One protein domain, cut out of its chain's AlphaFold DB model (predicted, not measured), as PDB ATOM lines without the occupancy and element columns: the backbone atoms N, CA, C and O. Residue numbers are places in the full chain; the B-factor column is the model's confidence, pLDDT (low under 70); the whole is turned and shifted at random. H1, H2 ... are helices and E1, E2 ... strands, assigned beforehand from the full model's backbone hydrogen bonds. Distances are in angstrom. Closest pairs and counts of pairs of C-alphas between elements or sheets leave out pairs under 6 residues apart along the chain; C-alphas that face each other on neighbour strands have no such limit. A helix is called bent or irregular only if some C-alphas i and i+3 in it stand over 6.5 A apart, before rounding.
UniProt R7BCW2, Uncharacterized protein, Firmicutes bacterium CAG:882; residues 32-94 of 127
ATOM      1  N   GLN A  32     -43.340  33.241 -32.044       56.25
ATOM      2  CA  GLN A  32     -42.951  33.289 -33.449       56.25
ATOM      3  C   GLN A  32     -41.435  33.110 -33.581       56.25
ATOM      4  O   GLN A  32     -40.641  33.855 -32.997       56.25
ATOM      5  N   THR A  33     -41.027  32.134 -34.391       57.47
ATOM      6  CA  THR A  33     -39.633  31.992 -34.819       57.47
ATOM      7  C   THR A  33     -39.485  32.587 -36.215       57.47
ATOM      8  O   THR A  33     -40.054  32.091 -37.184       57.47
ATOM      9  N   ALA A  34     -38.698  33.655 -36.343       64.50
ATOM     10  CA  ALA A  34     -38.422  34.265 -37.652       64.50
ATOM     11  C   ALA A  34     -37.469  33.414 -38.529       64.50
ATOM     12  O   ALA A  34     -37.153  33.779 -39.660       64.50
ATOM     13  N   PHE A  35     -37.035  32.251 -38.020       62.47
ATOM     14  CA  PHE A  35     -36.107  31.351 -38.692       62.47
ATOM     15  C   PHE A  35     -36.815  30.741 -39.903       62.47
ATOM     16  O   PHE A  35     -36.459  30.985 -41.045       62.47
ATOM     17  N   PHE A  36     -37.956  30.089 -39.706       62.31
ATOM     18  CA  PHE A  36     -38.698  29.515 -40.831       62.31
ATOM     19  C   PHE A  36     -39.482  30.545 -41.666       62.31
ATOM     20  O   PHE A  36     -39.985  30.192 -42.729       62.31
ATOM     21  N   SER A  37     -39.550  31.819 -41.251       64.69
ATOM     22  CA  SER A  37     -40.253  32.884 -41.991       64.69
ATOM     23  C   SER A  37     -39.405  33.549 -43.086       64.69
ATOM     24  O   SER A  37     -39.842  34.523 -43.696       64.69
ATOM     25  N   GLY A  38     -38.186  33.055 -43.333       61.03
ATOM     26  CA  GLY A  38     -37.346  33.466 -44.463       61.03
ATOM     27  C   GLY A  38     -36.471  34.702 -44.231       61.03
ATOM     28  O   GLY A  38     -35.641  35.011 -45.083       61.03
ATOM     29  N   SER A  39     -36.566  35.383 -43.086       62.41
ATOM     30  CA  SER A  39     -35.723  36.548 -42.782       62.41
ATOM     31  C   SER A  39     -35.342  36.615 -41.304       62.41
ATOM     32  O   SER A  39     -36.203  36.818 -40.449       62.41
ATOM     33  N   ILE A  40     -34.046  36.527 -41.016       69.81
ATOM     34  CA  ILE A  40     -33.459  36.639 -39.678       69.81
ATOM     35  C   ILE A  40     -32.594  37.899 -39.631       69.81
ATOM     36  O   ILE A  40     -31.885  38.229 -40.580       69.81
ATOM     37  N   ARG A  41     -32.619  38.613 -38.506       65.38
ATOM     38  CA  ARG A  41     -31.633  39.660 -38.222       65.38
ATOM     39  C   ARG A  41     -30.470  39.049 -37.453       65.38
ATOM     40  O   ARG A  41     -30.630  38.709 -36.286       65.38
ATOM     41  N   LEU A  42     -29.312  38.935 -38.095       64.00
ATOM     42  CA  LEU A  42     -28.075  38.482 -37.458       64.00
ATOM     43  C   LEU A  42     -27.022  39.585 -37.628       64.00
ATOM     44  O   LEU A  42     -26.812  40.069 -38.737       64.00
ATOM     45  N   PHE A  43     -26.404  40.027 -36.528       65.88
ATOM     46  CA  PHE A  43     -25.410  41.118 -36.520       65.88
ATOM     47  C   PHE A  43     -25.886  42.451 -37.144       65.88
ATOM     48  O   PHE A  43     -25.093  43.204 -37.696       65.88
ATOM     49  N   GLY A  44     -27.187  42.761 -37.078       63.81
ATOM     50  CA  GLY A  44     -27.755  43.984 -37.668       63.81
ATOM     51  C   GLY A  44     -28.007  43.914 -39.181       63.81
ATOM     52  O   GLY A  44     -28.643  44.814 -39.725       63.81
ATOM     53  N   ALA A  45     -27.598  42.830 -39.848       63.56
ATOM     54  CA  ALA A  45     -27.909  42.564 -41.247       63.56
ATOM     55  C   ALA A  45     -29.169  41.694 -41.379       63.56
ATOM     56  O   ALA A  45     -29.403  40.768 -40.597       63.56
ATOM     57  N   HIS A  46     -29.986  41.989 -42.390       67.44
ATOM     58  CA  HIS A  46     -31.105  41.142 -42.792       67.44
ATOM     59  C   HIS A  46     -30.564  39.962 -43.608       67.44
ATOM     60  O   HIS A  46     -30.240  40.112 -44.783       67.44
ATOM     61  N   LEU A  47     -30.446  38.796 -42.975       63.25
ATOM     62  CA  LEU A  47     -30.014  37.560 -43.620       63.25
ATOM     63  C   LEU A  47     -31.226  36.665 -43.874       63.25
ATOM     64  O   LEU A  47     -32.094  36.506 -43.018       63.25
ATOM     65  N   ASN A  48     -31.296  36.051 -45.053       69.38
ATOM     66  CA  ASN A  48     -32.296  35.018 -45.307       69.38
ATOM     67  C   ASN A  48     -31.977  33.800 -44.423       69.38
ATOM     68  O   ASN A  48     -30.819  33.386 -44.350       69.38
ATOM     69  N   SER A  49     -32.978  33.209 -43.767       68.44
ATOM     70  CA  SER A  49     -32.755  32.028 -42.921       68.44
ATOM     71  C   SER A  49     -32.115  30.859 -43.667       68.44
ATOM     72  O   SER A  49     -31.387  30.079 -43.055       68.44
ATOM     73  N   GLY A  50     -32.340  30.733 -44.978       69.12
ATOM     74  CA  GLY A  50     -31.681  29.703 -45.786       69.12
ATOM     75  C   GLY A  50     -30.158  29.868 -45.836       69.12
ATOM     76  O   GLY A  50     -29.426  28.886 -45.932       69.12
ATOM     77  N   LEU A  51     -29.664  31.101 -45.695       77.38
ATOM     78  CA  LEU A  51     -28.243  31.443 -45.771       77.38
ATOM     79  C   LEU A  51     -27.462  30.939 -44.545       77.38
ATOM     80  O   LEU A  51     -26.291  30.586 -44.655       77.38
ATOM     81  N   VAL A  52     -28.140  30.811 -43.400       78.00
ATOM     82  CA  VAL A  52     -27.592  30.247 -42.153       78.00
ATOM     83  C   VAL A  52     -27.285  28.749 -42.283       78.00
ATOM     84  O   VAL A  52     -26.395  28.241 -41.605       78.00
ATOM     85  N   ILE A  53     -27.989  28.034 -43.168       79.81
ATOM     86  CA  ILE A  53     -27.836  26.580 -43.349       79.81
ATOM     87  C   ILE A  53     -26.653  26.247 -44.280       79.81
ATOM     88  O   ILE A  53     -26.109  25.142 -44.234       79.81
ATOM     89  N   ILE A  54     -26.189  27.202 -45.093       84.69
ATOM     90  CA  ILE A  54     -25.134  26.988 -46.098       84.69
ATOM     91  C   ILE A  54     -23.823  26.433 -45.501       84.69
ATOM     92  O   ILE A  54     -23.325  25.442 -46.038       84.69
ATOM     93  N   PRO A  55     -23.262  26.971 -44.396       80.94
ATOM     94  CA  PRO A  55     -22.022  26.447 -43.814       80.94
ATOM     95  C   PRO A  55     -22.143  24.981 -43.381       80.94
ATOM     96  O   PRO A  55     -21.199  24.204 -43.513       80.94
ATOM     97  N   PHE A  56     -23.328  24.584 -42.912       83.44
ATOM     98  CA  PHE A  56     -23.617  23.208 -42.532       83.44
ATOM     99  C   PHE A  56     -23.703  22.280 -43.751       83.44
ATOM    100  O   PHE A  56     -23.099  21.209 -43.736       83.44
ATOM    101  N   ILE A  57     -24.363  22.711 -44.835       84.25
ATOM    102  CA  ILE A  57     -24.400  21.954 -46.100       84.25
ATOM    103  C   ILE A  57     -22.980  21.752 -46.644       84.25
ATOM    104  O   ILE A  57     -22.625  20.637 -47.024       84.25
ATOM    105  N   ILE A  58     -22.144  22.797 -46.625       84.69
ATOM    106  CA  ILE A  58     -20.735  22.711 -47.044       84.69
ATOM    107  C   ILE A  58     -19.975  21.688 -46.185       84.69
ATOM    108  O   ILE A  58     -19.238  20.862 -46.724       84.69
ATOM    109  N   GLY A  59     -20.188  21.703 -44.865       81.06
ATOM    110  CA  GLY A  59     -19.612  20.724 -43.942       81.06
ATOM    111  C   GLY A  59     -19.999  19.283 -44.283       81.06
ATOM    112  O   GLY A  59     -19.121  18.428 -44.402       81.06
ATOM    113  N   ILE A  60     -21.290  19.030 -44.532       82.81
ATOM    114  CA  ILE A  60     -21.798  17.706 -44.919       82.81
ATOM    115  C   ILE A  60     -21.178  17.245 -46.239       82.81
ATOM    116  O   ILE A  60     -20.653  16.134 -46.307       82.81
ATOM    117  N   VAL A  61     -21.204  18.084 -47.280       86.38
ATOM    118  CA  VAL A  61     -20.636  17.737 -48.594       86.38
ATOM    119  C   VAL A  61     -19.150  17.395 -48.457       86.38
ATOM    120  O   VAL A  61     -18.688  16.400 -49.016       86.38
ATOM    121  N   TRP A  62     -18.399  18.144 -47.648       82.94
ATOM    122  CA  TRP A  62     -16.990  17.845 -47.388       82.94
ATOM    123  C   TRP A  62     -16.803  16.542 -46.595       82.94
ATOM    124  O   TRP A  62     -15.872  15.783 -46.870       82.94
ATOM    125  N   LEU A  63     -17.697  16.228 -45.659       82.19
ATOM    126  CA  LEU A  63     -17.660  14.967 -44.919       82.19
ATOM    127  C   LEU A  63     -17.872  13.756 -45.844       82.19
ATOM    128  O   LEU A  63     -17.199  12.742 -45.669       82.19
ATOM    129  N   PHE A  64     -18.727  13.884 -46.865       82.38
ATOM    130  CA  PHE A  64     -18.900  12.860 -47.903       82.38
ATOM    131  C   PHE A  64     -17.655  12.695 -48.791       82.38
ATOM    132  O   PHE A  64     -17.314  11.571 -49.149       82.38
ATOM    133  N   VAL A  65     -16.946  13.782 -49.119       81.31
ATOM    134  CA  VAL A  65     -15.731  13.721 -49.959       81.31
ATOM    135  C   VAL A  65     -14.510  13.222 -49.173       81.31
ATOM    136  O   VAL A  65     -13.683  12.487 -49.712       81.31
ATOM    137  N   LYS A  66     -14.359  13.617 -47.902       79.19
ATOM    138  CA  LYS A  66     -13.240  13.215 -47.028       79.19
ATOM    139  C   LYS A  66     -13.724  12.903 -45.603       79.19
ATOM    140  O   LYS A  66     -13.539  13.731 -44.706       79.19
ATOM    141  N   PRO A  67     -14.235  11.689 -45.340       68.81
ATOM    142  CA  PRO A  67     -14.810  11.332 -44.037       68.81
ATOM    143  C   PRO A  67     -13.786  11.308 -42.890       68.81
ATOM    144  O   PRO A  67     -14.133  11.522 -41.728       68.81
ATOM    145  N   HIS A  68     -12.503  11.092 -43.201       74.69
ATOM    146  CA  HIS A  68     -11.416  11.096 -42.217       74.69
ATOM    147  C   HIS A  68     -10.815  12.494 -41.965       74.69
ATOM    148  O   HIS A  68      -9.917  12.642 -41.139       74.69
ATOM    149  N   SER A  69     -11.292  13.533 -42.664       78.38
ATOM    150  CA  SER A  69     -10.787  14.899 -42.509       78.38
ATOM    151  C   SER A  69     -11.284  15.527 -41.206       78.38
ATOM    152  O   SER A  69     -12.486  15.730 -41.014       78.38
ATOM    153  N   ILE A  70     -10.346  15.914 -40.338       81.44
ATOM    154  CA  ILE A  70     -10.628  16.705 -39.129       81.44
ATOM    155  C   ILE A  70     -11.279  18.044 -39.512       81.44
ATOM    156  O   ILE A  70     -12.196  18.495 -38.833       81.44
ATOM    157  N   GLY A  71     -10.876  18.633 -40.645       79.44
ATOM    158  CA  GLY A  71     -11.448  19.883 -41.148       79.44
ATOM    159  C   GLY A  71     -12.936  19.766 -41.494       79.44
ATOM    160  O   GLY A  71     -13.714  20.637 -41.121       79.44
ATOM    161  N   ALA A  72     -13.366  18.662 -42.117       76.62
ATOM    162  CA  ALA A  72     -14.779  18.448 -42.451       76.62
ATOM    163  C   ALA A  72     -15.650  18.291 -41.193       76.62
ATOM    164  O   ALA A  72     -16.740  18.860 -41.105       76.62
ATOM    165  N   LYS A  73     -15.142  17.576 -40.178       82.50
ATOM    166  CA  LYS A  73     -15.800  17.470 -38.866       82.50
ATOM    167  C   LYS A  73     -15.907  18.832 -38.178       82.50
ATOM    168  O   LYS A  73     -16.978  19.164 -37.676       82.50
ATOM    169  N   LEU A  74     -14.833  19.626 -38.201       85.50
ATOM    170  CA  LEU A  74     -14.804  20.957 -37.593       85.50
ATOM    171  C   LEU A  74     -15.817  21.900 -38.257       85.50
ATOM    172  O   LEU A  74     -16.606  22.527 -37.562       85.50
ATOM    173  N   VAL A  75     -15.844  21.954 -39.593       82.94
ATOM    174  CA  VAL A  75     -16.779  22.802 -40.355       82.94
ATOM    175  C   VAL A  75     -18.229  22.379 -40.121       82.94
ATOM    176  O   VAL A  75     -19.094  23.231 -39.936       82.94
ATOM    177  N   THR A  76     -18.500  21.074 -40.052       83.88
ATOM    178  CA  THR A  76     -19.848  20.561 -39.759       83.88
ATOM    179  C   THR A  76     -20.290  20.933 -38.342       83.88
ATOM    180  O   THR A  76     -21.397  21.435 -38.160       83.88
ATOM    181  N   ALA A  77     -19.417  20.759 -37.343       85.44
ATOM    182  CA  ALA A  77     -19.685  21.160 -35.961       85.44
ATOM    183  C   ALA A  77     -19.922  22.674 -35.834       85.44
ATOM    184  O   ALA A  77     -20.838  23.107 -35.137       85.44
ATOM    185  N   LEU A  78     -19.140  23.478 -36.556       86.56
ATOM    186  CA  LEU A  78     -19.273  24.931 -36.571       86.56
ATOM    187  C   LEU A  78     -20.575  25.371 -37.262       86.56
ATOM    188  O   LEU A  78     -21.254  26.270 -36.773       86.56
ATOM    189  N   GLY A  79     -20.982  24.683 -38.333       84.62
ATOM    190  CA  GLY A  79     -22.280  24.878 -38.983       84.62
ATOM    191  C   GLY A  79     -23.460  24.577 -38.055       84.62
ATOM    192  O   GLY A  79     -24.390  25.376 -37.974       84.62
ATOM    193  N   ILE A  80     -23.397  23.479 -37.295       86.06
ATOM    194  CA  ILE A  80     -24.416  23.141 -36.284       86.06
ATOM    195  C   ILE A  80     -24.499  24.238 -35.217       86.06
ATOM    196  O   ILE A  80     -25.593  24.686 -34.873       86.06
ATOM    197  N   LEU A  81     -23.353  24.703 -34.716       87.00
ATOM    198  CA  LEU A  81     -23.294  25.742 -33.687       87.00
ATOM    199  C   LEU A  81     -23.924  27.053 -34.184       87.00
ATOM    200  O   LEU A  81     -24.744  27.648 -33.484       87.00
ATOM    201  N   ILE A  82     -23.614  27.463 -35.417       83.81
ATOM    202  CA  ILE A  82     -24.205  28.651 -36.051       83.81
ATOM    203  C   ILE A  82     -25.726  28.515 -36.196       83.81
ATOM    204  O   ILE A  82     -26.443  29.485 -35.934       83.81
ATOM    205  N   ILE A  83     -26.236  27.336 -36.572       83.62
ATOM    206  CA  ILE A  83     -27.683  27.087 -36.661       83.62
ATOM    207  C   ILE A  83     -28.332  27.262 -35.287       83.62
ATOM    208  O   ILE A  83     -29.313  27.995 -35.181       83.62
ATOM    209  N   ILE A  84     -27.769  26.662 -34.232       84.06
ATOM    210  CA  ILE A  84     -28.307  26.774 -32.866       84.06
ATOM    211  C   ILE A  84     -28.379  28.242 -32.432       84.06
ATOM    212  O   ILE A  84     -29.437  28.711 -32.010       84.06
ATOM    213  N   VAL A  85     -27.280  28.988 -32.590       82.12
ATOM    214  CA  VAL A  85     -27.228  30.420 -32.249       82.12
ATOM    215  C   VAL A  85     -28.266  31.211 -33.041       82.12
ATOM    216  O   VAL A  85     -28.955  32.062 -32.482       82.12
ATOM    217  N   SER A  86     -28.420  30.911 -34.329       73.25
ATOM    218  CA  SER A  86     -29.358  31.617 -35.201       73.25
ATOM    219  C   SER A  86     -30.816  31.315 -34.868       73.25
ATOM    220  O   SER A  86     -31.636  32.227 -34.903       73.25
ATOM    221  N   VAL A  87     -31.156  30.074 -34.509       77.88
ATOM    222  CA  VAL A  87     -32.511  29.707 -34.062       77.88
ATOM    223  C   VAL A  87     -32.869  30.465 -32.786       77.88
ATOM    224  O   VAL A  87     -33.950  31.049 -32.701       77.88
ATOM    225  N   ILE A  88     -31.947  30.524 -31.821       77.69
ATOM    226  CA  ILE A  88     -32.157  31.263 -30.571       77.69
ATOM    227  C   ILE A  88     -32.302  32.761 -30.856       77.69
ATOM    228  O   ILE A  88     -33.287  33.366 -30.442       77.69
ATOM    229  N   ALA A  89     -31.378  33.352 -31.617       70.69
ATOM    230  CA  ALA A  89     -31.415  34.773 -31.972       70.69
ATOM    231  C   ALA A  89     -32.666  35.153 -32.782       70.69
ATOM    232  O   ALA A  89     -33.161  36.275 -32.694       70.69
ATOM    233  N   SER A  90     -33.185  34.212 -33.568       66.56
ATOM    234  CA  SER A  90     -34.391  34.397 -34.363       66.56
ATOM    235  C   SER A  90     -35.691  34.150 -33.589       66.56
ATOM    236  O   SER A  90     -36.772  34.432 -34.120       66.56
ATOM    237  N   THR A  91     -35.618  33.597 -32.380       66.12
ATOM    238  CA  THR A  91     -36.790  33.358 -31.541       66.12
ATOM    239  C   THR A  91     -37.172  34.663 -30.864       66.12
ATOM    240  O   THR A  91     -36.486  35.141 -29.963       66.12
ATOM    241  N   THR A  92     -38.281  35.259 -31.298       60.22
ATOM    242  CA  THR A  92     -38.814  36.468 -30.668       60.22
ATOM    243  C   THR A  92     -40.091  36.120 -29.935       60.22
ATOM    244  O   THR A  92     -41.084  35.738 -30.553       60.22
ATOM    245  N   ILE A  93     -40.089  36.291 -28.616       55.94
ATOM    246  CA  ILE A  93     -41.317  36.201 -27.829       55.94
ATOM    247  C   ILE A  93     -42.057  37.523 -28.029       55.94
ATOM    248  O   ILE A  93     -41.681  38.551 -27.463       55.94
ATOM    249  N   ARG A  94     -43.085  37.520 -28.878       58.50
ATOM    250  CA  ARG A  94     -44.020  38.641 -28.978       58.50
ATOM    251  C   ARG A  94     -45.218  38.298 -28.114       58.50
ATOM    252  O   ARG A  94     -45.869  37.297 -28.362       58.50
TER     253      ARG A  94
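Overview. This is residues 32 to 94 of the 127 residues of an uncharacterized protein of Firmicutes bacterium CAG:882 (UniProt R7BCW2). Two long helices, H1 and H2, lie side by side as a helical hairpin; a small hairpin of antiparallel strands, E1 and E2, sits at the end away from its turn. The printed part has 63 residues, with two named helices and three named strands in the order E1, E2, H1, H2, E3 along the chain; it is mostly helix, a loose rod of 45 by 18 by 15 A, radius of gyration of the C-alphas 13.3 A.

Along the chain. Find C-alpha 40 at (-33.459, 36.639, -39.678), where E1, residues 40 to 42, begins; E2 is residues 45 to 47. H1, residues 49 to 65, runs 26.0 A and is only just irregular: C-alphas 52 and 55 are 6.9 A apart. H2, residues 70 to 90, runs 30.0 A; E3, residues 91 to 93, ends at (-41.317, 36.201, -27.829).

Arrangement. H1 and H2 touch, opposite ways at a shallow tilt of 17 degrees; their closest C-alphas, Phe 56 and Gly 79, are 4.1 A apart. Every O i to N i+4 pair is within hydrogen-bond range in H2, 9 of 13 in H1. Between E1 and E2, look at N 40 and O 47, 2.8 A. E3 pairs with no named strand; residues 32 to 33 pair antiparallel with its residues 91 to 92.

Size, cuts and confidence. The printed part has no cut and no long link. Residues 32 to 50, 67 and 90 to 94 have pLDDT under 70.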